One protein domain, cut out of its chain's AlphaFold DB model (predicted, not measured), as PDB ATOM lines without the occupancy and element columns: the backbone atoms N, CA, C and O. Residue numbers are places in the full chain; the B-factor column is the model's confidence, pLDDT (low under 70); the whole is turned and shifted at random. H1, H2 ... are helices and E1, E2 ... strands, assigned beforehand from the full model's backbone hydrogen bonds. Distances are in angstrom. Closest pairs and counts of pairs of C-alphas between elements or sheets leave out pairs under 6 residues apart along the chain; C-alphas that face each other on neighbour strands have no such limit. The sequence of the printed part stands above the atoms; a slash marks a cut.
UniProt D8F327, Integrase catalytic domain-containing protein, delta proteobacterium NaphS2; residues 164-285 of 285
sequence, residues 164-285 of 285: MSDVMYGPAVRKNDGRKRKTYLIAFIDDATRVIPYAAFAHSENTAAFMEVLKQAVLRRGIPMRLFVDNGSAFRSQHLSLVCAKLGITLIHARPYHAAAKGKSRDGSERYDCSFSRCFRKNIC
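What this domain is: This is residues 164 to 285 of the 285 residues of the protein "Integrase catalytic domain-containing protein" of delta proteobacterium NaphS2 (UniProt D8F327). A twisted sheet, made of the long hairpin E1 and E2 with short E3 beside E2, has H1 over one face and H4 over the other; a small parallel pair, E4 and E5, adjoins the beginning of E1, and H3 packs on E5. The hairpin's turn at Asp 177 and the loop at Arg 266 lie at opposite ends of the longest axis. The 122 printed residues include four named helices and five named strands, E1 E2 E3 H1 E4 H2 H3 E5 H4, class mixed. The whole is compact, radius of gyration of the C-alphas 15.2 A, yet elongated, spanning 53 by 34 by 28 A.

Where its parts are: E1, residues 164 to 174, begins with C-alpha 164 at (30.258, -24.735, 19.687) and is 29.8 A long. E2, residues 180 to 190, is 32.4 A long. E3 is residues 199 to 202, H1 207 to 221 with 20.7 A, E4 226 to 229, H2 233 to 236, H3 238 to 246, E5 250 to 253. H4, residues 275 to 284, ends with C-alpha 284 at (37.316, -36.062, 16.388).

How they stand to each other: E1, E2 and E3 form a meander, each strand the antiparallel neighbour of the one before; N 166 and O 187 are 3.0 A apart, N 200 and O 186 2.9 A. H1 is on this sheet at a height of 8.3 A, and H4 is on the opposite face at 9.6 A: three layers, helices on both faces. E4, H2, H3 and E5 form a strand-helix-strand unit, two parallel strands with helices between, its crossover right-handed; N 227 and O 250 are 2.9 A apart. The closest C-alphas of E1 and E4, Met 164 and Phe 228, are 4.7 A apart. H1, with residues 207 to 210 alone, only just touches H2, with 3 pairs of C-alphas within 8 A; the closest are Thr 207 and Ala 234, 4.9 A. Every O i to N i+4 pair is within hydrogen-bond range in H1 and H3, 5 of 6 in H4; H2 is too short for one.

The domain as a whole: The farthest C-alphas, Asp 177 and Arg 266, are 53.2 A apart. The printed part has no cut; E5 to H4 is a long link of 21 residues. Mean pLDDT of the printed part is 72.2, with residues 231 to 237 and 254 to 285 under 70.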
ATOM      1  N   MET A 164      30.498 -23.967  18.472       88.62
ATOM      2  CA  MET A 164      30.258 -24.735  19.687       88.62
ATOM      3  C   MET A 164      31.587 -25.228  20.243       88.62
ATOM      4  O   MET A 164      32.407 -25.746  19.486       88.62
ATOM      5  N   SER A 165      31.802 -25.098  21.549       87.69
ATOM      6  CA  SER A 165      33.011 -25.593  22.210       87.69
ATOM      7  C   SER A 165      32.745 -26.830  23.060       87.69
ATOM      8  O   SER A 165      31.761 -26.845  23.800       87.69
ATOM      9  N   ASP A 166      33.663 -27.797  23.038       84.06
ATOM     10  CA  ASP A 166      33.725 -28.897  24.010       84.06
ATOM     11  C   ASP A 166      35.084 -28.929  24.711       84.06
ATOM     12  O   ASP A 166      36.107 -28.532  24.137       84.06
ATOM     13  N   VAL A 167      35.098 -29.485  25.921       83.88
ATOM     14  CA  VAL A 167      36.326 -29.851  26.629       83.88
ATOM     15  C   VAL A 167      36.241 -31.314  27.026       83.88
ATOM     16  O   VAL A 167      35.423 -31.715  27.849       83.88
ATOM     17  N   MET A 168      37.129 -32.124  26.457       83.38
ATOM     18  CA  MET A 168      37.193 -33.558  26.721       83.38
ATOM     19  C   MET A 168      38.463 -33.919  27.485       83.38
ATOM     20  O   MET A 168      39.519 -33.322  27.281       83.38
ATOM     21  N   TYR A 169      38.392 -34.947  28.329       81.25
ATOM     22  CA  TYR A 169      39.586 -35.518  28.945       81.25
ATOM     23  C   TYR A 169      40.442 -36.210  27.882       81.25
ATOM     24  O   TYR A 169      40.005 -37.158  27.231       81.25
ATOM     25  N   GLY A 170      41.664 -35.718  27.719       78.94
ATOM     26  CA  GLY A 170      42.686 -36.309  26.872       78.94
ATOM     27  C   GLY A 170      43.506 -37.380  27.599       78.94
ATOM     28  O   GLY A 170      43.372 -37.579  28.815       78.94
ATOM     29  N   PRO A 171      44.389 -38.080  26.870       81.50
ATOM     30  CA  PRO A 171      45.261 -39.090  27.449       81.50
ATOM     31  C   PRO A 171      46.232 -38.476  28.467       81.50
ATOM     32  O   PRO A 171      46.695 -37.339  28.336       81.50
ATOM     33  N   ALA A 172      46.575 -39.247  29.500       82.50
ATOM     34  CA  ALA A 172      47.602 -38.838  30.447       82.50
ATOM     35  C   ALA A 172      48.989 -38.978  29.801       82.50
ATOM     36  O   ALA A 172      49.459 -40.092  29.569       82.50
ATOM     37  N   VAL A 173      49.655 -37.854  29.544       82.94
ATOM     38  CA  VAL A 173      51.013 -37.829  28.983       82.94
ATOM     39  C   VAL A 173      52.048 -37.736  30.098       82.94
ATOM     40  O   VAL A 173      51.859 -37.034  31.096       82.94
ATOM     41  N   ARG A 174      53.149 -38.476  29.942       79.44
ATOM     42  CA  ARG A 174      54.327 -38.351  30.807       79.44
ATOM     43  C   ARG A 174      55.138 -37.148  30.343       79.44
ATOM     44  O   ARG A 174      55.474 -37.065  29.167       79.44
ATOM     45  N   LYS A 175      55.435 -36.223  31.255       74.50
ATOM     46  CA  LYS A 175      56.411 -35.160  30.992       74.50
ATOM     47  C   LYS A 175      57.831 -35.670  31.252       74.50
ATOM     48  O   LYS A 175      58.018 -36.747  31.815       74.50
ATOM     49  N   ASN A 176      58.820 -34.865  30.867       73.69
ATOM     50  CA  ASN A 176      60.250 -35.131  31.077       73.69
ATOM     51  C   ASN A 176      60.612 -35.347  32.564       73.69
ATOM     52  O   ASN A 176      61.651 -35.919  32.860       73.69
ATOM     53  N   ASP A 177      59.735 -34.938  33.491       76.81
ATOM     54  CA  ASP A 177      59.823 -35.181  34.938       76.81
ATOM     55  C   ASP A 177      59.340 -36.590  35.366       76.81
ATOM     56  O   ASP A 177      59.243 -36.883  36.557       76.81
ATOM     57  N   GLY A 178      58.969 -37.455  34.414       73.62
ATOM     58  CA  GLY A 178      58.459 -38.809  34.647       73.62
ATOM     59  C   GLY A 178      57.018 -38.872  35.176       73.62
ATOM     60  O   GLY A 178      56.429 -39.958  35.245       73.62
ATOM     61  N   ARG A 179      56.402 -37.732  35.515       78.62
ATOM     62  CA  ARG A 179      55.056 -37.677  36.101       78.62
ATOM     63  C   ARG A 179      53.992 -37.684  35.005       78.62
ATOM     64  O   ARG A 179      54.063 -36.940  34.026       78.62
ATOM     65  N   LYS A 180      52.962 -38.518  35.185       79.62
ATOM     66  CA  LYS A 180      51.772 -38.527  34.322       79.62
ATOM     67  C   LYS A 180      50.900 -37.319  34.661       79.62
ATOM     68  O   LYS A 180      50.473 -37.177  35.804       79.62
ATOM     69  N   ARG A 181      50.607 -36.473  33.673       80.44
ATOM     70  CA  ARG A 181      49.681 -35.342  33.821       80.44
ATOM     71  C   ARG A 181      48.482 -35.531  32.905       80.44
ATOM     72  O   ARG A 181      48.631 -35.956  31.762       80.44
ATOM     73  N   LYS A 182      47.294 -35.222  33.426       82.69
ATOM     74  CA  LYS A 182      46.061 -35.208  32.634       82.69
ATOM     75  C   LYS A 182      46.159 -34.110  31.574       82.69
ATOM     76  O   LYS A 182      46.753 -33.059  31.821       82.69
ATOM     77  N   THR A 183      45.594 -34.373  30.406       86.25
ATOM     78  CA  THR A 183      45.415 -33.369  29.358       86.25
ATOM     79  C   THR A 183      43.937 -33.193  29.086       86.25
ATOM     80  O   THR A 183      43.122 -34.051  29.424       86.25
ATOM     81  N   TYR A 184      43.603 -32.060  28.497       86.69
ATOM     82  CA  TYR A 184      42.250 -31.666  28.160       86.69
ATOM     83  C   TYR A 184      42.260 -31.262  26.695       86.69
ATOM     84  O   TYR A 184      43.028 -30.384  26.313       86.69
ATOM     85  N   LEU A 185      41.459 -31.912  25.861       88.25
ATOM     86  CA  LEU A 185      41.258 -31.481  24.487       88.25
ATOM     87  C   LEU A 185      40.186 -30.399  24.486       88.25
ATOM     88  O   LEU A 185      39.028 -30.686  24.781       88.25
ATOM     89  N   ILE A 186      40.584 -29.176  24.156       90.19
ATOM     90  CA  ILE A 186      39.667 -28.065  23.923       90.19
ATOM     91  C   ILE A 186      39.485 -27.962  22.419       90.19
ATOM     92  O   ILE A 186      40.467 -27.842  21.681       90.19
ATOM     93  N   ALA A 187      38.245 -28.017  21.955       90.19
ATOM     94  CA  ALA A 187      37.973 -27.975  20.532       90.19
ATOM     95  C   ALA A 187      36.691 -27.201  20.227       90.19
ATOM     96  O   ALA A 187      35.724 -27.229  20.990       90.19
ATOM     97  N   PHE A 188      36.714 -26.502  19.096       91.50
ATOM     98  CA  PHE A 188      35.575 -25.778  18.552       91.50
ATOM     99  C   PHE A 188      35.081 -26.483  17.299       91.50
ATOM    100  O   PHE A 188      35.877 -27.005  16.522       91.50
ATOM    101  N   ILE A 189      33.777 -26.462  17.069       89.62
ATOM    102  CA  ILE A 189      33.163 -26.922  15.825       89.62
ATOM    103  C   ILE A 189      32.135 -25.897  15.361       89.62
ATOM    104  O   ILE A 189      31.388 -25.337  16.163       89.62
ATOM    105  N   ASP A 190      32.115 -25.648  14.064       89.25
ATOM    106  CA  ASP A 190      31.083 -24.864  13.405       89.25
ATOM    107  C   ASP A 190      29.831 -25.735  13.217       89.25
ATOM    108  O   ASP A 190      29.902 -26.850  12.692       89.25
ATOM    109  N   ASP A 191      28.680 -25.259  13.682       86.38
ATOM    110  CA  ASP A 191      27.436 -26.032  13.653       86.38
ATOM    111  C   ASP A 191      26.866 -26.226  12.233       86.38
ATOM    112  O   ASP A 191      26.346 -27.308  11.921       86.38
ATOM    113  N   ALA A 192      27.015 -25.218  11.366       84.12
ATOM    114  CA  ALA A 192      26.517 -25.224   9.993       84.12
ATOM    115  C   ALA A 192      27.369 -26.130   9.099       84.12
ATOM    116  O   ALA A 192      26.849 -26.986   8.383       84.12
ATOM    117  N   THR A 193      28.695 -25.984   9.172       85.62
ATOM    118  CA  THR A 193      29.618 -26.681   8.259       85.62
ATOM    119  C   THR A 193      30.220 -27.957   8.834       85.62
ATOM    120  O   THR A 193      30.804 -28.742   8.090       85.62
ATOM    121  N   ARG A 194      30.114 -28.180  10.151       86.38
ATOM    122  CA  ARG A 194      30.793 -29.268  10.889       86.38
ATOM    123  C   ARG A 194      32.319 -29.222  10.831       86.38
ATOM    124  O   ARG A 194      32.969 -30.131  11.344       86.38
ATOM    125  N   VAL A 195      32.893 -28.160  10.273       90.06
ATOM    126  CA  VAL A 195      34.334 -27.918  10.280       90.06
ATOM    127  C   VAL A 195      34.774 -27.614  11.705       90.06
ATOM    128  O   VAL A 195      34.086 -26.907  12.432       90.06
ATOM    129  N   ILE A 196      35.936 -28.128  12.097       92.50
ATOM    130  CA  ILE A 196      36.599 -27.800  13.362       92.50
ATOM    131  C   ILE A 196      37.503 -26.591  13.097       92.50
ATOM    132  O   ILE A 196      38.534 -26.755  12.437       92.50
ATOM    133  N   PRO A 197      37.159 -25.365  13.550       92.38
ATOM    134  CA  PRO A 197      38.004 -24.198  13.323       92.38
ATOM    135  C   PRO A 197      39.383 -24.366  13.951       92.38
ATOM    136  O   PRO A 197      40.397 -24.027  13.337       92.38
ATOM    137  N   TYR A 198      39.411 -24.917  15.167       95.19
ATOM    138  CA  TYR A 198      40.632 -25.270  15.866       95.19
ATOM    139  C   TYR A 198      40.359 -26.227  17.034       95.19
ATOM    140  O   TYR A 198      39.298 -26.184  17.663       95.19
ATOM    141  N   ALA A 199      41.346 -27.069  17.324       92.50
ATOM    142  CA  ALA A 199      41.364 -28.008  18.434       92.50
ATOM    143  C   ALA A 199      42.800 -28.148  18.945       92.50
ATOM    144  O   ALA A 199      43.727 -28.256  18.141       92.50
ATOM    145  N   ALA A 200      42.994 -28.153  20.263       91.75
ATOM    146  CA  ALA A 200      44.310 -28.343  20.861       91.75
ATOM    147  C   ALA A 200      44.234 -28.997  22.243       91.75
ATOM    148  O   ALA A 200      43.289 -28.796  23.009       91.75
ATOM    149  N   PHE A 201      45.276 -29.759  22.576       90.12
ATOM    150  CA  PHE A 201      45.467 -30.281  23.923       90.12
ATOM    151  C   PHE A 201      46.042 -29.202  24.842       90.12
ATOM    152  O   PHE A 201      47.076 -28.601  24.558       90.12
ATOM    153  N   ALA A 202      45.395 -29.016  25.984       86.62
ATOM    154  CA  ALA A 202      45.829 -28.177  27.082       86.62
ATOM    155  C   ALA A 202      46.166 -29.030  28.313       86.62
ATOM    156  O   ALA A 202      45.657 -30.134  28.510       86.62
ATOM    157  N   HIS A 203      47.021 -28.502  29.186       82.50
ATOM    158  CA  HIS A 203      47.363 -29.141  30.462       82.50
ATOM    159  C   HIS A 203      46.422 -28.755  31.612       82.50
ATOM    160  O   HIS A 203      46.553 -29.275  32.718       82.50
ATOM    161  N   SER A 204      45.485 -27.847  31.356       78.69
ATOM    162  CA  SER A 204      44.494 -27.359  32.308       78.69
ATOM    163  C   SER A 204      43.209 -27.019  31.571       78.69
ATOM    164  O   SER A 204      43.260 -26.514  30.453       78.69
ATOM    165  N   GLU A 205      42.075 -27.207  32.234       76.31
ATOM    166  CA  GLU A 205      40.757 -26.770  31.760       76.31
ATOM    167  C   GLU A 205      40.463 -25.294  32.078       76.31
ATOM    168  O   GLU A 205      39.322 -24.868  32.019       76.31
ATOM    169  N   ASN A 206      41.464 -24.496  32.462       81.31
ATOM    170  CA  ASN A 206      41.246 -23.115  32.887       81.31
ATOM    171  C   ASN A 206      40.868 -22.180  31.722       81.31
ATOM    172  O   ASN A 206      41.112 -22.453  30.546       81.31
ATOM    173  N   THR A 207      40.320 -21.014  32.070       81.56
ATOM    174  CA  THR A 207      39.925 -19.985  31.099       81.56
ATOM    175  C   THR A 207      41.087 -19.550  30.201       81.56
ATOM    176  O   THR A 207      40.875 -19.314  29.019       81.56
ATOM    177  N   ALA A 208      42.318 -19.465  30.717       85.50
ATOM    178  CA  ALA A 208      43.477 -19.044  29.927       85.50
ATOM    179  C   ALA A 208      43.771 -20.006  28.762       85.50
ATOM    180  O   ALA A 208      43.943 -19.560  27.629       85.50
ATOM    181  N   ALA A 209      43.758 -21.317  29.022       86.75
ATOM    182  CA  ALA A 209      43.923 -22.325  27.983       86.75
ATOM    183  C   ALA A 209      42.790 -22.252  26.952       86.75
ATOM    184  O   ALA A 209      43.048 -22.278  25.752       86.75
ATOM    185  N   PHE A 210      41.545 -22.087  27.409       88.75
ATOM    186  CA  PHE A 210      40.399 -21.923  26.516       88.75
ATOM    187  C   PHE A 210      40.534 -20.702  25.596       88.75
ATOM    188  O   PHE A 210      40.287 -20.803  24.395       88.75
ATOM    189  N   MET A 211      40.967 -19.561  26.140       89.06
ATOM    190  CA  MET A 211      41.142 -18.324  25.377       89.06
ATOM    191  C   MET A 211      42.199 -18.453  24.281       89.06
ATOM    192  O   MET A 211      42.003 -17.906  23.198       89.06
ATOM    193  N   GLU A 212      43.290 -19.182  24.526       91.19
ATOM    194  CA  GLU A 212      44.310 -19.389  23.494       91.19
ATOM    195  C   GLU A 212      43.758 -20.231  22.338       91.19
ATOM    196  O   GLU A 212      43.935 -19.885  21.172       91.19
ATOM    197  N   VAL A 213      42.996 -21.285  22.641       91.75
ATOM    198  CA  VAL A 213      42.355 -22.111  21.606       91.75
ATOM    199  C   VAL A 213      41.283 -21.310  20.853       91.75
ATOM    200  O   VAL A 213      41.204 -21.406  19.627       91.75
ATOM    201  N   LEU A 214      40.509 -20.462  21.544       92.06
ATOM    202  CA  LEU A 214      39.528 -19.569  20.914       92.06
ATOM    203  C   LEU A 214      40.203 -18.559  19.981       92.06
ATOM    204  O   LEU A 214      39.748 -18.355  18.859       92.06
ATOM    205  N   LYS A 215      41.314 -17.953  20.413       93.88
ATOM    206  CA  LYS A 215      42.104 -17.031  19.592       93.88
ATOM    207  C   LYS A 215      42.556 -17.701  18.295       93.88
ATOM    208  O   LYS A 215      42.380 -17.127  17.226       93.88
ATOM    209  N   GLN A 216      43.085 -18.921  18.370       96.00
ATOM    210  CA  GLN A 216      43.499 -19.675  17.182       96.00
ATOM    211  C   GLN A 216      42.314 -20.021  16.266       96.00
ATOM    212  O   GLN A 216      42.442 -19.922  15.046       96.00
ATOM    213  N   ALA A 217      41.154 -20.376  16.828       94.06
ATOM    214  CA  ALA A 217      39.933 -20.604  16.052       94.06
ATOM    215  C   ALA A 217      39.512 -19.348  15.273       94.06
ATOM    216  O   ALA A 217      39.269 -19.421  14.067       94.06
ATOM    217  N   VAL A 218      39.497 -18.194  15.947       93.81
ATOM    218  CA  VAL A 218      39.120 -16.905  15.353       93.81
ATOM    219  C   VAL A 218      40.117 -16.463  14.283       93.81
ATOM    220  O   VAL A 218      39.707 -16.052  13.202       93.81
ATOM    221  N   LEU A 219      41.424 -16.593  14.529       94.94
ATOM    222  CA  LEU A 219      42.450 -16.223  13.545       94.94
ATOM    223  C   LEU A 219      42.365 -17.055  12.257       94.94
ATOM    224  O   LEU A 219      42.710 -16.564  11.188       94.94
ATOM    225  N   ARG A 220      41.914 -18.311  12.347       92.56
ATOM    226  CA  ARG A 220      41.848 -19.228  11.199       92.56
ATOM    227  C   ARG A 220      40.545 -19.140  10.415       92.56
ATOM    228  O   ARG A 220      40.557 -19.385   9.213       92.56
ATOM    229  N   ARG A 221      39.419 -18.886  11.088       90.88
ATOM    230  CA  ARG A 221      38.074 -18.977  10.486       90.88
ATOM    231  C   ARG A 221      37.232 -17.710  10.627       90.88
ATOM    232  O   ARG A 221      36.104 -17.697  10.148       90.88
ATOM    233  N   GLY A 222      37.777 -16.657  11.228       91.81
ATOM    234  CA  GLY A 222      37.064 -15.415  11.494       91.81
ATOM    235  C   GLY A 222      36.291 -15.436  12.812       91.81
ATOM    236  O   GLY A 222      36.266 -16.425  13.548       91.81
ATOM    237  N   ILE A 223      35.686 -14.293  13.128       92.31
ATOM    238  CA  ILE A 223      34.915 -14.089  14.354       92.31
ATOM    239  C   ILE A 223      33.516 -14.695  14.161       92.31
ATOM    240  O   ILE A 223      32.819 -14.285  13.232       92.31
ATOM    241  N   PRO A 224      33.079 -15.645  15.007       92.25
ATOM    242  CA  PRO A 224      31.733 -16.190  14.908       92.25
ATOM    243  C   PRO A 224      30.694 -15.203  15.452       92.25
ATOM    244  O   PRO A 224      30.960 -14.456  16.392       92.25
ATOM    245  N   MET A 225      29.464 -15.264  14.947       88.88
ATOM    246  CA  MET A 225      28.348 -14.466  15.471       88.88
ATOM    247  C   MET A 225      27.954 -14.904  16.886       88.88
ATOM    248  O   MET A 225      27.541 -14.094  17.722       88.88
ATOM    249  N   ARG A 226      28.050 -16.211  17.159       89.31
ATOM    250  CA  ARG A 226      27.670 -16.825  18.434       89.31
ATOM    251  C   ARG A 226      28.707 -17.840  18.868       89.31
ATOM    252  O   ARG A 226      29.236 -18.591  18.048       89.31
ATOM    253  N   LEU A 227      28.933 -17.899  20.172       88.88
ATOM    254  CA  LEU A 227      29.768 -18.910  20.797       88.88
ATOM    255  C   LEU A 227      28.953 -19.655  21.848       88.88
ATOM    256  O   LEU A 227      28.532 -19.060  22.836       88.88
ATOM    257  N   PHE A 228      28.735 -20.950  21.642       87.69
ATOM    258  CA  PHE A 228      28.094 -21.826  22.615       87.69
ATOM    259  C   PHE A 228      29.146 -22.562  23.440       87.69
ATOM    260  O   PHE A 228      29.983 -23.278  22.888       87.69
ATOM    261  N   VAL A 229      29.075 -22.398  24.760       83.12
ATOM    262  CA  VAL A 229      29.982 -23.024  25.725       83.12
ATOM    263  C   VAL A 229      29.198 -23.801  26.782       83.12
ATOM    264  O   VAL A 229      28.116 -23.385  27.212       83.12
ATOM    265  N   ASP A 230      29.744 -24.934  27.222       73.19
ATOM    266  CA  ASP A 230      29.150 -25.715  28.309       73.19
ATOM    267  C   ASP A 230      29.375 -25.034  29.680       73.19
ATOM    268  O   ASP A 230      30.137 -24.081  29.823       73.19
ATOM    269  N   ASN A 231      28.681 -25.490  30.717       58.09
ATOM    270  CA  ASN A 231      28.631 -24.893  32.054       58.09
ATOM    271  C   ASN A 231      29.828 -25.188  32.968       58.09
ATOM    272  O   ASN A 231      29.753 -24.913  34.170       58.09
ATOM    273  N   GLY A 232      30.916 -25.747  32.442       60.66
ATOM    274  CA  GLY A 232      32.152 -25.925  33.203       60.66
ATOM    275  C   GLY A 232      32.601 -24.631  33.904       60.66
ATOM    276  O   GLY A 232      32.376 -23.514  33.428       60.66
ATOM    277  N   SER A 233      33.251 -24.771  35.059       51.12
ATOM    278  CA  SER A 233      33.725 -23.650  35.893       51.12
ATOM    279  C   SER A 233      34.604 -22.650  35.126       51.12
ATOM    280  O   SER A 233      34.579 -21.455  35.417       51.12
ATOM    281  N   ALA A 234      35.310 -23.112  34.093       51.47
ATOM    282  CA  ALA A 234      36.148 -22.308  33.209       51.47
ATOM    283  C   ALA A 234      35.384 -21.272  32.366       51.47
ATOM    284  O   ALA A 234      35.946 -20.235  31.997       51.47
ATOM    285  N   PHE A 235      34.108 -21.536  32.075       56.31
ATOM    286  CA  PHE A 235      33.311 -20.762  31.123       56.31
ATOM    287  C   PHE A 235      32.517 -19.631  31.775       56.31
ATOM    288  O   PHE A 235      32.044 -18.741  31.079       56.31
ATOM    289  N   ARG A 236      32.426 -19.602  33.111       60.09
ATOM    290  CA  ARG A 236      31.769 -18.519  33.870       60.09
ATOM    291  C   ARG A 236      32.669 -17.312  34.138       60.09
ATOM    292  O   ARG A 236      32.305 -16.431  34.914       60.09
ATOM    293  N   SER A 237      33.858 -17.267  33.542       69.00
ATOM    294  CA  SER A 237      34.770 -16.150  33.765       69.00
ATOM    295  C   SER A 237      34.198 -14.845  33.190       69.00
ATOM    296  O   SER A 237      33.742 -14.786  32.044       69.00
ATOM    297  N   GLN A 238      34.282 -13.766  33.971       76.25
ATOM    298  CA  GLN A 238      33.964 -12.416  33.489       76.25
ATOM    299  C   GLN A 238      34.843 -12.023  32.292       76.25
ATOM    300  O   GLN A 238      34.394 -11.318  31.393       76.25
ATOM    301  N   HIS A 239      36.078 -12.533  32.246       81.50
ATOM    302  CA  HIS A 239      37.029 -12.258  31.175       81.50
ATOM    303  C   HIS A 239      36.555 -12.779  29.809       81.50
ATOM    304  O   HIS A 239      36.566 -12.022  28.842       81.50
ATOM    305  N   LEU A 240      36.073 -14.027  29.723       83.69
ATOM    306  CA  LEU A 240      35.523 -14.577  28.474       83.69
ATOM    307  C   LEU A 240      34.321 -13.757  27.988       83.69
ATOM    308  O   LEU A 240      34.236 -13.433  26.805       83.69
ATOM    309  N   SER A 241      33.433 -13.377  28.910       84.25
ATOM    310  CA  SER A 241      32.262 -12.549  28.597       84.25
ATOM    311  C   SER A 241      32.671 -11.184  28.034       84.25
ATOM    312  O   SER A 241      32.137 -10.752  27.015       84.25
ATOM    313  N   LEU A 242      33.666 -10.533  28.648       84.19
ATOM    314  CA  LEU A 242      34.190  -9.244  28.197       84.19
ATOM    315  C   LEU A 242      34.832  -9.337  26.807       84.19
ATOM    316  O   LEU A 242      34.606  -8.465  25.971       84.19
ATOM    317  N   VAL A 243      35.627 -10.381  26.549       86.00
ATOM    318  CA  VAL A 243      36.264 -10.574  25.240       86.00
ATOM    319  C   VAL A 243      35.220 -10.846  24.161       86.00
ATOM    320  O   VAL A 243      35.280 -10.225  23.103       86.00
ATOM    321  N   CYS A 244      34.229 -11.698  24.436       86.50
ATOM    322  CA  CYS A 244      33.136 -11.954  23.497       86.50
ATOM    323  C   CYS A 244      32.367 -10.665  23.181       86.50
ATOM    324  O   CYS A 244      32.169 -10.354  22.011       86.50
ATOM    325  N   ALA A 245      32.040  -9.860  24.197       84.38
ATOM    326  CA  ALA A 245      31.373  -8.575  24.003       84.38
ATOM    327  C   ALA A 245      32.202  -7.601  23.145       84.38
ATOM    328  O   ALA A 245      31.662  -6.980  22.235       84.38
ATOM    329  N   LYS A 246      33.521  -7.502  23.380       86.38
ATOM    330  CA  LYS A 246      34.425  -6.652  22.580       86.38
ATOM    331  C   LYS A 246      34.557  -7.105  21.126       86.38
ATOM    332  O   LYS A 246      34.746  -6.269  20.252       86.38
ATOM    333  N   LEU A 247      34.475  -8.410  20.877       85.44
ATOM    334  CA  LEU A 247      34.537  -8.990  19.535       85.44
ATOM    335  C   LEU A 247      33.165  -9.043  18.839       85.44
ATOM    336  O   LEU A 247      33.093  -9.486  17.700       85.44
ATOM    337  N   GLY A 248      32.080  -8.620  19.500       85.12
ATOM    338  CA  GLY A 248      30.720  -8.709  18.955       85.12
ATOM    339  C   GLY A 248      30.146 -10.133  18.923       85.12
ATOM    340  O   GLY A 248      29.163 -10.390  18.235       85.12
ATOM    341  N   ILE A 249      30.741 -11.061  19.673       89.31
ATOM    342  CA  ILE A 249      30.323 -12.461  19.756       89.31
ATOM    343  C   ILE A 249      29.241 -12.593  20.828       89.31
ATOM    344  O   ILE A 249      29.458 -12.268  21.998       89.31
ATOM    345  N   THR A 250      28.085 -13.148  20.467       86.25
ATOM    346  CA  THR A 250      27.049 -13.483  21.454       86.25
ATOM    347  C   THR A 250      27.418 -14.780  22.176       86.25
ATOM    348  O   THR A 250      27.387 -15.861  21.582       86.25
ATOM    349  N   LEU A 251      27.760 -14.683  23.461       85.62
ATOM    350  CA  LEU A 251      28.097 -15.835  24.298       85.62
ATOM    351  C   LEU A 251      26.825 -16.527  24.817       85.62
ATOM    352  O   LEU A 251      25.971 -15.894  25.436       85.62
ATOM    353  N   ILE A 252      26.709 -17.832  24.577       84.12
ATOM    354  CA  ILE A 252      25.590 -18.677  25.003       84.12
ATOM    355  C   ILE A 252      26.130 -19.748  25.948       84.12
ATOM    356  O   ILE A 252      26.998 -20.533  25.572       84.12
ATOM    357  N   HIS A 253      25.586 -19.807  27.161       79.00
ATOM    358  CA  HIS A 253      25.894 -20.863  28.123       79.00
ATOM    359  C   HIS A 253      24.824 -21.955  28.086       79.00
ATOM    360  O   HIS A 253      23.628 -21.658  27.993       79.00
ATOM    361  N   ALA A 254      25.238 -23.215  28.233       66.94
ATOM    362  CA  ALA A 254      24.311 -24.296  28.559       66.94
ATOM    363  C   ALA A 254      23.509 -23.952  29.838       66.94
ATOM    364  O   ALA A 254      23.937 -23.142  30.662       66.94
ATOM    365  N   ARG A 255      22.341 -24.565  30.070       51.38
ATOM    366  CA  ARG A 255      21.610 -24.416  31.349       51.38
ATOM    367  C   ARG A 255      21.989 -25.553  32.311       51.38
ATOM    368  O   ARG A 255      22.045 -26.697  31.874       51.38
ATOM    369  N   PRO A 256      22.221 -25.294  33.611       39.38
ATOM    370  CA  PRO A 256      22.529 -26.360  34.567       39.38
ATOM    371  C   PRO A 256      21.341 -27.328  34.746       39.38
ATOM    372  O   PRO A 256      20.200 -26.882  34.851       39.38
ATOM    373  N   TYR A 257      21.612 -28.637  34.856       35.78
ATOM    374  CA  TYR A 257      20.661 -29.698  35.256       35.78
ATOM    375  C   TYR A 257      19.490 -30.036  34.303       35.78
ATOM    376  O   TYR A 257      18.384 -30.324  34.766       35.78
ATOM    377  N   HIS A 258      19.708 -30.107  32.985       37.88
ATOM    378  CA  HIS A 258      18.674 -30.588  32.052       37.88
ATOM    379  C   HIS A 258      19.168 -31.617  31.017       37.88
ATOM    380  O   HIS A 258      18.930 -31.478  29.826       37.88
ATOM    381  N   ALA A 259      19.722 -32.743  31.481       37.34
ATOM    382  CA  ALA A 259      20.162 -33.835  30.603       37.34
ATOM    383  C   ALA A 259      19.033 -34.630  29.890       37.34
ATOM    384  O   ALA A 259      19.334 -35.508  29.087       37.34
ATOM    385  N   ALA A 260      17.734 -34.392  30.153       33.03
ATOM    386  CA  ALA A 260      16.681 -35.260  29.586       33.03
ATOM    387  C   ALA A 260      15.265 -34.672  29.395       33.03
ATOM    388  O   ALA A 260      14.347 -35.419  29.057       33.03
ATOM    389  N   ALA A 261      15.013 -33.373  29.590       26.52
ATOM    390  CA  ALA A 261      13.633 -32.875  29.547       26.52
ATOM    391  C   ALA A 261      13.497 -31.474  28.939       26.52
ATOM    392  O   ALA A 261      13.720 -30.498  29.648       26.52
ATOM    393  N   LYS A 262      13.001 -31.383  27.690       28.27
ATOM    394  CA  LYS A 262      11.720 -30.726  27.323       28.27
ATOM    395  C   LYS A 262      11.617 -30.335  25.842       28.27
ATOM    396  O   LYS A 262      12.593 -30.160  25.120       28.27
ATOM    397  N   GLY A 263      10.361 -30.274  25.397       25.97
ATOM    398  CA  GLY A 263       9.927 -29.878  24.062       25.97
ATOM    399  C   GLY A 263      10.161 -28.400  23.726       25.97
ATOM    400  O   GLY A 263      10.689 -27.634  24.516       25.97
ATOM    401  N   LYS A 264       9.794 -28.062  22.488       30.12
ATOM    402  CA  LYS A 264      10.202 -26.896  21.688       30.12
ATOM    403  C   LYS A 264       9.540 -25.586  22.163       30.12
ATOM    404  O   LYS A 264       8.316 -25.509  22.124       30.12
ATOM    405  N   SER A 265      10.331 -24.563  22.489       26.81
ATOM    406  CA  SER A 265       9.920 -23.146  22.502       26.81
ATOM    407  C   SER A 265      10.877 -22.312  21.639       26.81
ATOM    408  O   SER A 265      11.967 -22.766  21.313       26.81
ATOM    409  N   ARG A 266      10.428 -21.134  21.185       29.34
ATOM    410  CA  ARG A 266      10.975 -20.327  20.066       29.34
ATOM    411  C   ARG A 266      12.329 -19.633  20.319       29.34
ATOM    412  O   ARG A 266      12.709 -18.763  19.549       29.34
ATOM    413  N   ASP A 267      13.050 -20.018  21.361       34.06
ATOM    414  CA  ASP A 267      14.366 -19.486  21.714       34.06
ATOM    415  C   ASP A 267      15.413 -20.563  21.388       34.06
ATOM    416  O   ASP A 267      15.371 -21.671  21.924       34.06
ATOM    417  N   GLY A 268      16.327 -20.256  20.465       39.41
ATOM    418  CA  GLY A 268      17.371 -21.159  19.970       39.41
ATOM    419  C   GLY A 268      18.389 -21.641  21.014       39.41
ATOM    420  O   GLY A 268      19.328 -22.333  20.641       39.41
ATOM    421  N   SER A 269      18.231 -21.316  22.300       35.69
ATOM    422  CA  SER A 269      19.118 -21.749  23.387       35.69
ATOM    423  C   SER A 269      18.840 -23.158  23.942       35.69
ATOM    424  O   SER A 269      19.682 -23.718  24.643       35.69
ATOM    425  N   GLU A 270      17.686 -23.773  23.651       36.66
ATOM    426  CA  GLU A 270      17.201 -24.932  24.430       36.66
ATOM    427  C   GLU A 270      17.646 -26.334  23.963       36.66
ATOM    428  O   GLU A 270      17.134 -27.325  24.490       36.66
ATOM    429  N   ARG A 271      18.561 -26.504  22.992       41.50
ATOM    430  CA  ARG A 271      18.797 -27.868  22.465       41.50
ATOM    431  C   ARG A 271      20.169 -28.202  21.875       41.50
ATOM    432  O   ARG A 271      20.235 -28.823  20.818       41.50
ATOM    433  N   TYR A 272      21.250 -27.913  22.591       48.00
ATOM    434  CA  TYR A 272      22.594 -28.379  22.199       48.00
ATOM    435  C   TYR A 272      23.125 -29.570  23.023       48.00
ATOM    436  O   TYR A 272      24.184 -30.111  22.721       48.00
ATOM    437  N   ASP A 273      22.359 -30.063  24.001       37.50
ATOM    438  CA  ASP A 273      22.923 -30.782  25.156       37.50
ATOM    439  C   ASP A 273      22.941 -32.330  25.079       37.50
ATOM    440  O   ASP A 273      23.034 -33.018  26.086       37.50
ATOM    441  N   CYS A 274      22.819 -32.945  23.896       33.84
ATOM    442  CA  CYS A 274      22.946 -34.420  23.807       33.84
ATOM    443  C   CYS A 274      23.411 -34.936  22.437       33.84
ATOM    444  O   CYS A 274      24.037 -35.989  22.318       33.84
ATOM    445  N   SER A 275      23.156 -34.179  21.369       36.47
ATOM    446  CA  SER A 275      23.637 -34.517  20.024       36.47
ATOM    447  C   SER A 275      25.102 -34.131  19.809       36.47
ATOM    448  O   SER A 275      25.754 -34.709  18.943       36.47
ATOM    449  N   PHE A 276      25.603 -33.168  20.588       47.88
ATOM    450  CA  PHE A 276      26.934 -32.591  20.450       47.88
ATOM    451  C   PHE A 276      28.037 -33.577  20.826       47.88
ATOM    452  O   PHE A 276      28.771 -33.976  19.934       47.88
ATOM    453  N   SER A 277      28.082 -34.087  22.062       40.75
ATOM    454  CA  SER A 277      29.103 -35.063  22.484       40.75
ATOM    455  C   SER A 277      29.163 -36.292  21.565       40.75
ATOM    456  O   SER A 277      30.235 -36.806  21.253       40.75
ATOM    457  N   ARG A 278      28.009 -36.733  21.048       42.16
ATOM    458  CA  ARG A 278      27.900 -37.873  20.126       42.16
ATOM    459  C   ARG A 278      28.345 -37.551  18.697       42.16
ATOM    460  O   ARG A 278      28.804 -38.450  18.002       42.16
ATOM    461  N   CYS A 279      28.192 -36.309  18.237       42.47
ATOM    462  CA  CYS A 279      28.644 -35.874  16.913       42.47
ATOM    463  C   CYS A 279      30.109 -35.422  16.924       42.47
ATOM    464  O   CYS A 279      30.843 -35.692  15.983       42.47
ATOM    465  N   PHE A 280      30.536 -34.788  18.009       49.50
ATOM    466  CA  PHE A 280      31.891 -34.327  18.257       49.50
ATOM    467  C   PHE A 280      32.850 -35.509  18.399       49.50
ATOM    468  O   PHE A 280      33.840 -35.572  17.679       49.50
ATOM    469  N   ARG A 281      32.482 -36.531  19.190       50.31
ATOM    470  CA  ARG A 281      33.237 -37.795  19.252       50.31
ATOM    471  C   ARG A 281      33.324 -38.516  17.908       50.31
ATOM    472  O   ARG A 281      34.323 -39.162  17.673       50.31
ATOM    473  N   LYS A 282      32.323 -38.408  17.027       51.88
ATOM    474  CA  LYS A 282      32.383 -39.017  15.683       51.88
ATOM    475  C   LYS A 282      33.271 -38.259  14.692       51.88
ATOM    476  O   LYS A 282      33.684 -38.848  13.707       51.88
ATOM    477  N   ASN A 283      33.484 -36.961  14.908       48.00
ATOM    478  CA  ASN A 283      34.268 -36.111  14.007       48.00
ATOM    479  C   ASN A 283      35.712 -35.902  14.493       48.00
ATOM    480  O   ASN A 283      36.534 -35.389  13.740       48.00
ATOM    481  N   ILE A 284      36.003 -36.242  15.753       47.84
ATOM    482  CA  ILE A 284      37.316 -36.062  16.388       47.84
ATOM    483  C   ILE A 284      37.979 -37.397  16.756       47.84
ATOM    484  O   ILE A 284      39.208 -37.440  16.798       47.84
ATOM    485  N   CYS A 285      37.211 -38.459  17.033       35.50
ATOM    486  CA  CYS A 285      37.738 -39.808  17.271       35.50
ATOM    487  C   CYS A 285      37.562 -40.701  16.046       35.50
ATOM    488  O   CYS A 285      36.514 -40.573  15.373       35.50
TER     489      CYS A 285